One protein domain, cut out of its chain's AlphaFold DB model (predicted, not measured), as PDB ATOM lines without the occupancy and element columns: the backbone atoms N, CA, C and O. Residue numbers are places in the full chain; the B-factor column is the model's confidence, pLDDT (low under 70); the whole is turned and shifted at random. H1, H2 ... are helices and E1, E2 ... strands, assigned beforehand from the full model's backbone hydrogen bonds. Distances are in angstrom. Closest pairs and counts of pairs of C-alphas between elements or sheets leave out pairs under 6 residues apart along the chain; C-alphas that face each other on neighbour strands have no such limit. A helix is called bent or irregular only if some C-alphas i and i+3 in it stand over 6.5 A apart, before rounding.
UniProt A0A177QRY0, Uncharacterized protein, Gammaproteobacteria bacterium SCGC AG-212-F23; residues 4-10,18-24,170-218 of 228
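This is residues 4 to 10, 18 to 24 and 170 to 218 of the 228 residues of an uncharacterized protein of Gammaproteobacteria bacterium SCGC AG-212-F23 (UniProt A0A177QRY0). A small sheet of three short strands, E1, E2 and E3, has one long helix, H1, running slantwise over one of its faces, while no named helix lies over the other face. H1 lies over the E1 and E2 part of the sheet and leaves E3 nearly uncovered; two short pieces without named elements, residues 4 to 10 and 18 to 24, lie beside H1 on the E3 side. H1, kinked near residue 187, and residues 170 to 172 before it make the longest axis. The printed part has 63 residues in three pieces, with one named helix and three named strands in the order H1, E1, E2, E3; the sheet's order is E1 - E2 - E3, all antiparallel, and the class is mixed, helices and strands. The whole is compact, with a radius of gyration of the C-alphas of 10.8 A, and its C-alphas span 36 by 25 by 19 A.

Residues 4 to 5 pair with residues 18 to 19, parallel, in a short pairing outside the named strands. H1, residues 173 to 193, follows the second cut and is on the sheet made by E1, residues 199 to 201, E2, residues 204 to 208, and E3, residues 214 to 217. This is an arrangement of two layers, a helix on one face of a sheet. The height of H1 over the sheet is 7.5 A. H1 lies over E1 and E2, over E1 only just, with 3 of its C-alphas falling on that strand. On the local plane its line and that of E2 stand at 33 degrees, only just slantwise to the strands. The closest C-alphas of H1 and E1 are those of Asp 180 and Gly 201, 5.5 A apart. The closest C-alphas of H1 and E2 are those of Met 191 and Met 208, 6.1 A apart. In H1, 15 of 17 O i to N i+4 pairs are within hydrogen-bond range. The strands form a meander, each strand the antiparallel neighbour of the one before. E1 and E2 are a hairpin with 144 degrees between their directions; N 199 and O 206 are 2.9 A apart, and N 206 and O 199 are 2.8 A apart, both within hydrogen-bond range. E2 and E3 are a hairpin with 145 degrees between their directions; N 207 and O 215 at 3.0 A and N 215 and O 207 at 2.8 A are within hydrogen-bond range. E1 and E3 are the edge strands and are apart.

The printed part begins at Leu 4, with its C-alpha at (-11.918, 33.856, -13.419). H1, residues 173 to 193, measures 28.2 A from its first C-alpha, at (-13.555, 16.421, -11.075), to its last. It is irregular: C-alphas 186 and 189 are 7.9 A apart, and it has a kink of 67 degrees near residue 187. E1, residues 199 to 201, is 6.2 A long, E2, residues 204 to 208, is 13.0 A, and E3, residues 214 to 217, is 10.1 A. E3 ends with C-alpha 217 at (-16.794, 23.562, 1.451).

The two C-alphas farthest apart are those of Asn 170 and Gln 193, 35.7 A. Residues 11 to 17 are not printed, and C-alphas 10 and 18 are 13.0 A apart across that cut. Residues 25 to 169 are not printed either, with 21.4 A between C-alphas 24 and 170. The links H1 to E1, E1 to E2 and E2 to E3 are tight. The mean pLDDT of the printed part is 90.7, and one printed residue, Asn 170, is under 70.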
ATOM      1  N   LEU A   4     -12.006  34.998 -14.327       92.12
ATOM      2  CA  LEU A   4     -11.918  33.856 -13.419       92.12
ATOM      3  C   LEU A   4     -10.764  32.940 -13.851       92.12
ATOM      4  O   LEU A   4     -10.838  32.297 -14.898       92.12
ATOM      5  N   ALA A   5      -9.700  32.897 -13.055       92.94
ATOM      6  CA  ALA A   5      -8.582  31.981 -13.213       92.94
ATOM      7  C   ALA A   5      -8.911  30.622 -12.583       92.94
ATOM      8  O   ALA A   5      -9.483  30.556 -11.495       92.94
ATOM      9  N   LEU A   6      -8.521  29.537 -13.259       90.69
ATOM     10  CA  LEU A   6      -8.779  28.160 -12.824       90.69
ATOM     11  C   LEU A   6      -7.609  27.540 -12.040       90.69
ATOM     12  O   LEU A   6      -7.293  26.360 -12.199       90.69
ATOM     13  N   ASN A   7      -6.910  28.361 -11.258       86.69
ATOM     14  CA  ASN A   7      -5.834  27.950 -10.365       86.69
ATOM     15  C   ASN A   7      -5.581  29.047  -9.321       86.69
ATOM     16  O   ASN A   7      -6.008  30.186  -9.517       86.69
ATOM     17  N   TYR A   8      -4.862  28.707  -8.256       85.94
ATOM     18  CA  TYR A   8      -4.444  29.654  -7.226       85.94
ATOM     19  C   TYR A   8      -2.982  30.041  -7.422       85.94
ATOM     20  O   TYR A   8      -2.135  29.194  -7.725       85.94
ATOM     21  N   THR A   9      -2.676  31.316  -7.229       82.50
ATOM     22  CA  THR A   9      -1.314  31.845  -7.254       82.50
ATOM     23  C   THR A   9      -0.894  32.304  -5.863       82.50
ATOM     24  O   THR A   9      -1.712  32.621  -5.006       82.50
ATOM     25  N   GLN A  10       0.416  32.331  -5.621       74.75
ATOM     26  CA  GLN A  10       0.985  32.859  -4.372       74.75
ATOM     27  C   GLN A  10       1.246  34.373  -4.451       74.75
ATOM     28  O   GLN A  10       1.784  34.972  -3.524       74.75
ATOM     29  N   TYR A  18     -10.095  36.808 -10.235       93.19
ATOM     30  CA  TYR A  18     -10.657  35.911  -9.230       93.19
ATOM     31  C   TYR A  18     -10.080  34.514  -9.439       93.19
ATOM     32  O   TYR A  18      -9.862  34.124 -10.584       93.19
ATOM     33  N   GLU A  19      -9.862  33.754  -8.373       94.25
ATOM     34  CA  GLU A  19      -9.272  32.410  -8.452       94.25
ATOM     35  C   GLU A  19     -10.261  31.349  -7.983       94.25
ATOM     36  O   GLU A  19     -10.925  31.510  -6.959       94.25
ATOM     37  N   PHE A  20     -10.340  30.249  -8.721       94.00
ATOM     38  CA  PHE A  20     -11.124  29.075  -8.365       94.00
ATOM     39  C   PHE A  20     -10.414  27.815  -8.846       94.00
ATOM     40  O   PHE A  20      -9.924  27.764  -9.967       94.00
ATOM     41  N   GLY A  21     -10.390  26.761  -8.041       91.38
ATOM     42  CA  GLY A  21      -9.837  25.491  -8.484       91.38
ATOM     43  C   GLY A  21      -9.964  24.389  -7.447       91.38
ATOM     44  O   GLY A  21     -10.576  24.542  -6.389       91.38
ATOM     45  N   LEU A  22      -9.347  23.251  -7.753       88.50
ATOM     46  CA  LEU A  22      -9.211  22.152  -6.806       88.50
ATOM     47  C   LEU A  22      -8.044  22.462  -5.866       88.50
ATOM     48  O   LEU A  22      -6.911  22.096  -6.157       88.50
ATOM     49  N   SER A  23      -8.316  23.180  -4.776       88.38
ATOM     50  CA  SER A  23      -7.321  23.487  -3.742       88.38
ATOM     51  C   SER A  23      -7.168  22.313  -2.764       88.38
ATOM     52  O   SER A  23      -8.120  22.028  -2.031       88.38
ATOM     53  N   PRO A  24      -5.996  21.646  -2.693       85.25
ATOM     54  CA  PRO A  24      -5.711  20.673  -1.637       85.25
ATOM     55  C   PRO A  24      -5.583  21.337  -0.260       85.25
ATOM     56  O   PRO A  24      -5.803  20.684   0.752       85.25
ATOM     57  N   ASN A 170     -19.502   8.084 -12.277       62.84
ATOM     58  CA  ASN A 170     -18.700   8.380 -13.479       62.84
ATOM     59  C   ASN A 170     -18.441   9.864 -13.804       62.84
ATOM     60  O   ASN A 170     -18.242  10.210 -14.970       62.84
ATOM     61  N   ASN A 171     -18.390  10.743 -12.805       71.12
ATOM     62  CA  ASN A 171     -18.123  12.159 -13.051       71.12
ATOM     63  C   ASN A 171     -16.664  12.545 -12.780       71.12
ATOM     64  O   ASN A 171     -16.115  12.319 -11.704       71.12
ATOM     65  N   ASN A 172     -16.045  13.204 -13.760       81.69
ATOM     66  CA  ASN A 172     -14.694  13.750 -13.645       81.69
ATOM     67  C   ASN A 172     -14.700  15.046 -12.806       81.69
ATOM     68  O   ASN A 172     -15.495  15.954 -13.062       81.69
ATOM     69  N   ARG A 173     -13.766  15.184 -11.855       87.00
ATOM     70  CA  ARG A 173     -13.555  16.421 -11.075       87.00
ATOM     71  C   ARG A 173     -13.390  17.661 -11.949       87.00
ATOM     72  O   ARG A 173     -13.948  18.706 -11.632       87.00
ATOM     73  N   LEU A 174     -12.680  17.550 -13.069       87.62
ATOM     74  CA  LEU A 174     -12.473  18.671 -13.991       87.62
ATOM     75  C   LEU A 174     -13.774  19.114 -14.666       87.62
ATOM     76  O   LEU A 174     -13.975  20.304 -14.894       87.62
ATOM     77  N   TYR A 175     -14.689  18.176 -14.928       88.94
ATOM     78  CA  TYR A 175     -16.026  18.510 -15.417       88.94
ATOM     79  C   TYR A 175     -16.825  19.277 -14.354       88.94
ATOM     80  O   TYR A 175     -17.445  20.294 -14.669       88.94
ATOM     81  N   ALA A 176     -16.752  18.849 -13.087       90.56
ATOM     82  CA  ALA A 176     -17.376  19.561 -11.970       90.56
ATOM     83  C   ALA A 176     -16.844  20.999 -11.837       90.56
ATOM     84  O   ALA A 176     -17.631  21.933 -11.703       90.56
ATOM     85  N   VAL A 177     -15.523  21.186 -11.953       92.88
ATOM     86  CA  VAL A 177     -14.881  22.511 -11.941       92.88
ATOM     87  C   VAL A 177     -15.355  23.368 -13.112       92.88
ATOM     88  O   VAL A 177     -15.710  24.522 -12.909       92.88
ATOM     89  N   GLY A 178     -15.415  22.827 -14.332       92.44
ATOM     90  CA  GLY A 178     -15.895  23.581 -15.496       92.44
ATOM     91  C   GLY A 178     -17.347  24.050 -15.341       92.44
ATOM     92  O   GLY A 178     -17.663  25.208 -15.620       92.44
ATOM     93  N   ARG A 179     -18.220  23.173 -14.828       93.00
ATOM     94  CA  ARG A 179     -19.617  23.508 -14.515       93.00
ATOM     95  C   ARG A 179     -19.710  24.620 -13.468       93.00
ATOM     96  O   ARG A 179     -20.478  25.566 -13.642       93.00
ATOM     97  N   ASP A 180     -18.917  24.527 -12.409       95.12
ATOM     98  CA  ASP A 180     -18.934  25.512 -11.330       95.12
ATOM     99  C   ASP A 180     -18.307  26.841 -11.741       95.12
ATOM    100  O   ASP A 180     -18.820  27.886 -11.357       95.12
ATOM    101  N   ALA A 181     -17.283  26.836 -12.595       95.12
ATOM    102  CA  ALA A 181     -16.720  28.051 -13.177       95.12
ATOM    103  C   ALA A 181     -17.781  28.841 -13.960       95.12
ATOM    104  O   ALA A 181     -17.881  30.065 -13.829       95.12
ATOM    105  N   TYR A 182     -18.635  28.140 -14.716       93.56
ATOM    106  CA  TYR A 182     -19.786  28.761 -15.364       93.56
ATOM    107  C   TYR A 182     -20.766  29.340 -14.331       93.56
ATOM    108  O   TYR A 182     -21.123  30.513 -14.437       93.56
ATOM    109  N   TYR A 183     -21.150  28.591 -13.292       93.44
ATOM    110  CA  TYR A 183     -22.053  29.111 -12.254       93.44
ATOM    111  C   TYR A 183     -21.487  30.310 -11.489       93.44
ATOM    112  O   TYR A 183     -22.216  31.282 -11.277       93.44
ATOM    113  N   ILE A 184     -20.203  30.279 -11.135       95.19
ATOM    114  CA  ILE A 184     -19.483  31.399 -10.525       95.19
ATOM    115  C   ILE A 184     -19.573  32.620 -11.436       95.19
ATOM    116  O   ILE A 184     -19.930  33.695 -10.963       95.19
ATOM    117  N   SER A 185     -19.328  32.474 -12.744       93.31
ATOM    118  CA  SER A 185     -19.370  33.610 -13.678       93.31
ATOM    119  C   SER A 185     -20.724  34.336 -13.677       93.31
ATOM    120  O   SER A 185     -20.764  35.562 -13.754       93.31
ATOM    121  N   GLN A 186     -21.828  33.598 -13.496       93.88
ATOM    122  CA  GLN A 186     -23.186  34.151 -13.419       93.88
ATOM    123  C   GLN A 186     -23.499  34.817 -12.064       93.88
ATOM    124  O   GLN A 186     -24.443  35.600 -11.951       93.88
ATOM    125  N   HIS A 187     -22.726  34.505 -11.019       94.62
ATOM    126  CA  HIS A 187     -22.949  34.971  -9.644       94.62
ATOM    127  C   HIS A 187     -21.828  35.876  -9.119       94.62
ATOM    128  O   HIS A 187     -21.929  36.374  -8.000       94.62
ATOM    129  N   LEU A 188     -20.800  36.141  -9.927       92.50
ATOM    130  CA  LEU A 188     -19.559  36.788  -9.504       92.50
ATOM    131  C   LEU A 188     -19.791  38.153  -8.851       92.50
ATOM    132  O   LEU A 188     -19.225  38.446  -7.804       92.50
ATOM    133  N   GLN A 189     -20.683  38.969  -9.422       91.81
ATOM    134  CA  GLN A 189     -21.031  40.267  -8.842       91.81
ATOM    135  C   GLN A 189     -21.669  40.120  -7.453       91.81
ATOM    136  O   GLN A 189     -21.317  40.871  -6.547       91.81
ATOM    137  N   ARG A 190     -22.568  39.144  -7.267       93.12
ATOM    138  CA  ARG A 190     -23.198  38.873  -5.965       93.12
ATOM    139  C   ARG A 190     -22.171  38.377  -4.955       93.12
ATOM    140  O   ARG A 190     -22.127  38.918  -3.859       93.12
ATOM    141  N   MET A 191     -21.307  37.439  -5.347       94.19
ATOM    142  CA  MET A 191     -20.210  36.960  -4.496       94.19
ATOM    143  C   MET A 191     -19.260  38.095  -4.084       94.19
ATOM    144  O   MET A 191     -18.763  38.089  -2.966       94.19
ATOM    145  N   ASN A 192     -19.035  39.086  -4.956       90.56
ATOM    146  CA  ASN A 192     -18.179  40.244  -4.677       90.56
ATOM    147  C   ASN A 192     -18.819  41.316  -3.795       90.56
ATOM    148  O   ASN A 192     -18.114  42.005  -3.066       90.56
ATOM    149  N   GLN A 193     -20.136  41.486  -3.876       92.00
ATOM    150  CA  GLN A 193     -20.852  42.510  -3.112       92.00
ATOM    151  C   GLN A 193     -21.324  42.004  -1.747       92.00
ATOM    152  O   GLN A 193     -21.439  42.789  -0.808       92.00
ATOM    153  N   LEU A 194     -21.613  40.708  -1.637       92.06
ATOM    154  CA  LEU A 194     -22.170  40.089  -0.442       92.06
ATOM    155  C   LEU A 194     -21.121  39.176   0.193       92.06
ATOM    156  O   LEU A 194     -20.778  38.127  -0.352       92.06
ATOM    157  N   ALA A 195     -20.638  39.574   1.370       87.94
ATOM    158  CA  ALA A 195     -19.687  38.778   2.135       87.94
ATOM    159  C   ALA A 195     -20.244  37.370   2.398       87.94
ATOM    160  O   ALA A 195     -21.394  37.217   2.815       87.94
ATOM    161  N   ASN A 196     -19.416  36.350   2.164       86.75
ATOM    162  CA  ASN A 196     -19.743  34.939   2.385       86.75
ATOM    163  C   ASN A 196     -20.995  34.436   1.636       86.75
ATOM    164  O   ASN A 196     -21.586  33.444   2.056       86.75
ATOM    165  N   PHE A 197     -21.408  35.083   0.537       93.25
ATOM    166  CA  PHE A 197     -22.537  34.609  -0.269       93.25
ATOM    167  C   PHE A 197     -22.240  33.222  -0.866       93.25
ATOM    168  O   PHE A 197     -21.304  33.103  -1.666       93.25
ATOM    169  N   PRO A 198     -23.010  32.177  -0.503       93.06
ATOM    170  CA  PRO A 198     -22.732  30.825  -0.955       93.06
ATOM    171  C   PRO A 198     -23.331  30.563  -2.340       93.06
ATOM    172  O   PRO A 198     -24.489  30.883  -2.616       93.06
ATOM    173  N   VAL A 199     -22.557  29.904  -3.197       94.56
ATOM    174  CA  VAL A 199     -23.027  29.304  -4.451       94.56
ATOM    175  C   VAL A 199     -22.859  27.794  -4.341       94.56
ATOM    176  O   VAL A 199     -21.751  27.305  -4.161       94.56
ATOM    177  N   TYR A 200     -23.948  27.035  -4.432       93.69
ATOM    178  CA  TYR A 200     -23.898  25.575  -4.335       93.69
ATOM    179  C   TYR A 200     -23.667  24.956  -5.714       93.69
ATOM    180  O   TYR A 200     -24.528  25.037  -6.592       93.69
ATOM    181  N   GLY A 201     -22.490  24.362  -5.897       91.88
ATOM    182  CA  GLY A 201     -22.033  23.773  -7.149       91.88
ATOM    183  C   GLY A 201     -21.786  22.266  -7.063       91.88
ATOM    184  O   GLY A 201     -21.992  21.616  -6.036       91.88
ATOM    185  N   GLY A 202     -21.312  21.697  -8.168       91.50
ATOM    186  CA  GLY A 202     -20.881  20.302  -8.247       91.50
ATOM    187  C   GLY A 202     -19.624  19.998  -7.428       91.50
ATOM    188  O   GLY A 202     -19.403  18.839  -7.087       91.50
ATOM    189  N   THR A 203     -18.832  21.015  -7.087       92.62
ATOM    190  CA  THR A 203     -17.616  20.935  -6.262       92.62
ATOM    191  C   THR A 203     -17.823  21.393  -4.818       92.62
ATOM    192  O   THR A 203     -16.841  21.599  -4.113       92.62
ATOM    193  N   GLY A 204     -19.074  21.515  -4.359       93.19
ATOM    194  CA  GLY A 204     -19.421  21.858  -2.977       93.19
ATOM    195  C   GLY A 204     -20.071  23.235  -2.845       93.19
ATOM    196  O   GLY A 204     -20.565  23.801  -3.821       93.19
ATOM    197  N   ALA A 205     -20.098  23.770  -1.625       94.81
ATOM    198  CA  ALA A 205     -20.521  25.150  -1.396       94.81
ATOM    199  C   ALA A 205     -19.339  26.096  -1.640       94.81
ATOM    200  O   ALA A 205     -18.266  25.920  -1.069       94.81
ATOM    201  N   LEU A 206     -19.540  27.083  -2.503       95.44
ATOM    202  CA  LEU A 206     -18.516  27.995  -2.993       95.44
ATOM    203  C   LEU A 206     -18.716  29.362  -2.355       95.44
ATOM    204  O   LEU A 206     -19.798  29.942  -2.458       95.44
ATOM    205  N   THR A 207     -17.677  29.893  -1.728       95.12
ATOM    206  CA  THR A 207     -17.699  31.220  -1.096       95.12
ATOM    207  C   THR A 207     -16.463  31.999  -1.489       95.12
ATOM    208  O   THR A 207     -15.389  31.419  -1.615       95.12
ATOM    209  N   MET A 208     -16.590  33.313  -1.653       94.25
ATOM    210  CA  MET A 208     -15.453  34.157  -2.004       94.25
ATOM    211  C   MET A 208     -14.867  34.849  -0.775       94.25
ATOM    212  O   MET A 208     -15.600  35.466  -0.001       94.25
ATOM    213  N   SER A 209     -13.549  34.764  -0.615       90.81
ATOM    214  CA  SER A 209     -12.808  35.523   0.391       90.81
ATOM    215  C   SER A 209     -12.575  36.970  -0.049       90.81
ATOM    216  O   SER A 209     -12.705  37.324  -1.225       90.81
ATOM    217  N   SER A 210     -12.152  37.821   0.890       88.38
ATOM    218  CA  SER A 210     -11.756  39.212   0.618       88.38
ATOM    219  C   SER A 210     -10.652  39.336  -0.436       88.38
ATOM    220  O   SER A 210     -10.548  40.355  -1.118       88.38
ATOM    221  N   ASN A 211      -9.849  38.282  -0.601       89.12
ATOM    222  CA  ASN A 211      -8.741  38.233  -1.546       89.12
ATOM    223  C   ASN A 211      -9.180  37.776  -2.946       89.12
ATOM    224  O   ASN A 211      -8.324  37.521  -3.782       89.12
ATOM    225  N   ARG A 212     -10.494  37.696  -3.221       92.19
ATOM    226  CA  ARG A 212     -11.073  37.225  -4.497       92.19
ATOM    227  C   ARG A 212     -10.747  35.764  -4.823       92.19
ATOM    228  O   ARG A 212     -10.826  35.349  -5.978       92.19
ATOM    229  N   GLN A 213     -10.424  34.977  -3.802       92.75
ATOM    230  CA  GLN A 213     -10.251  33.537  -3.921       92.75
ATOM    231  C   GLN A 213     -11.559  32.849  -3.557       92.75
ATOM    232  O   GLN A 213     -12.194  33.179  -2.553       92.75
ATOM    233  N   ILE A 214     -11.983  31.914  -4.394       94.62
ATOM    234  CA  ILE A 214     -13.185  31.125  -4.170       94.62
ATOM    235  C   ILE A 214     -12.766  29.854  -3.449       94.62
ATOM    236  O   ILE A 214     -12.024  29.044  -4.000       94.62
ATOM    237  N   HIS A 215     -13.252  29.695  -2.226       94.06
ATOM    238  CA  HIS A 215     -13.019  28.522  -1.397       94.06
ATOM    239  C   HIS A 215     -14.184  27.551  -1.506       94.06
ATOM    240  O   HIS A 215     -15.336  27.957  -1.707       94.06
ATOM    241  N   ARG A 216     -13.878  26.262  -1.348       94.31
ATOM    242  CA  ARG A 216     -14.863  25.176  -1.427       94.31
ATOM    243  C   ARG A 216     -15.103  24.562  -0.054       94.31
ATOM    244  O   ARG A 216     -14.159  24.113   0.591       94.31
ATOM    245  N   ARG A 217     -16.367  24.436   0.352       94.69
ATOM    246  CA  ARG A 217     -16.794  23.562   1.451       94.69
ATOM    247  C   ARG A 217     -17.345  22.263   0.880       94.69
ATOM    248  O   ARG A 217     -18.363  22.272   0.182       94.69
ATOM    249  N   LEU A 218     -16.672  21.163   1.177       94.50
ATOM    250  CA  LEU A 218     -17.009  19.833   0.695       94.50
ATOM    251  C   LEU A 218     -17.834  19.069   1.741       94.50
ATOM    252  O   LEU A 218     -17.610  19.234   2.945       94.50
TER     253      LEU A 218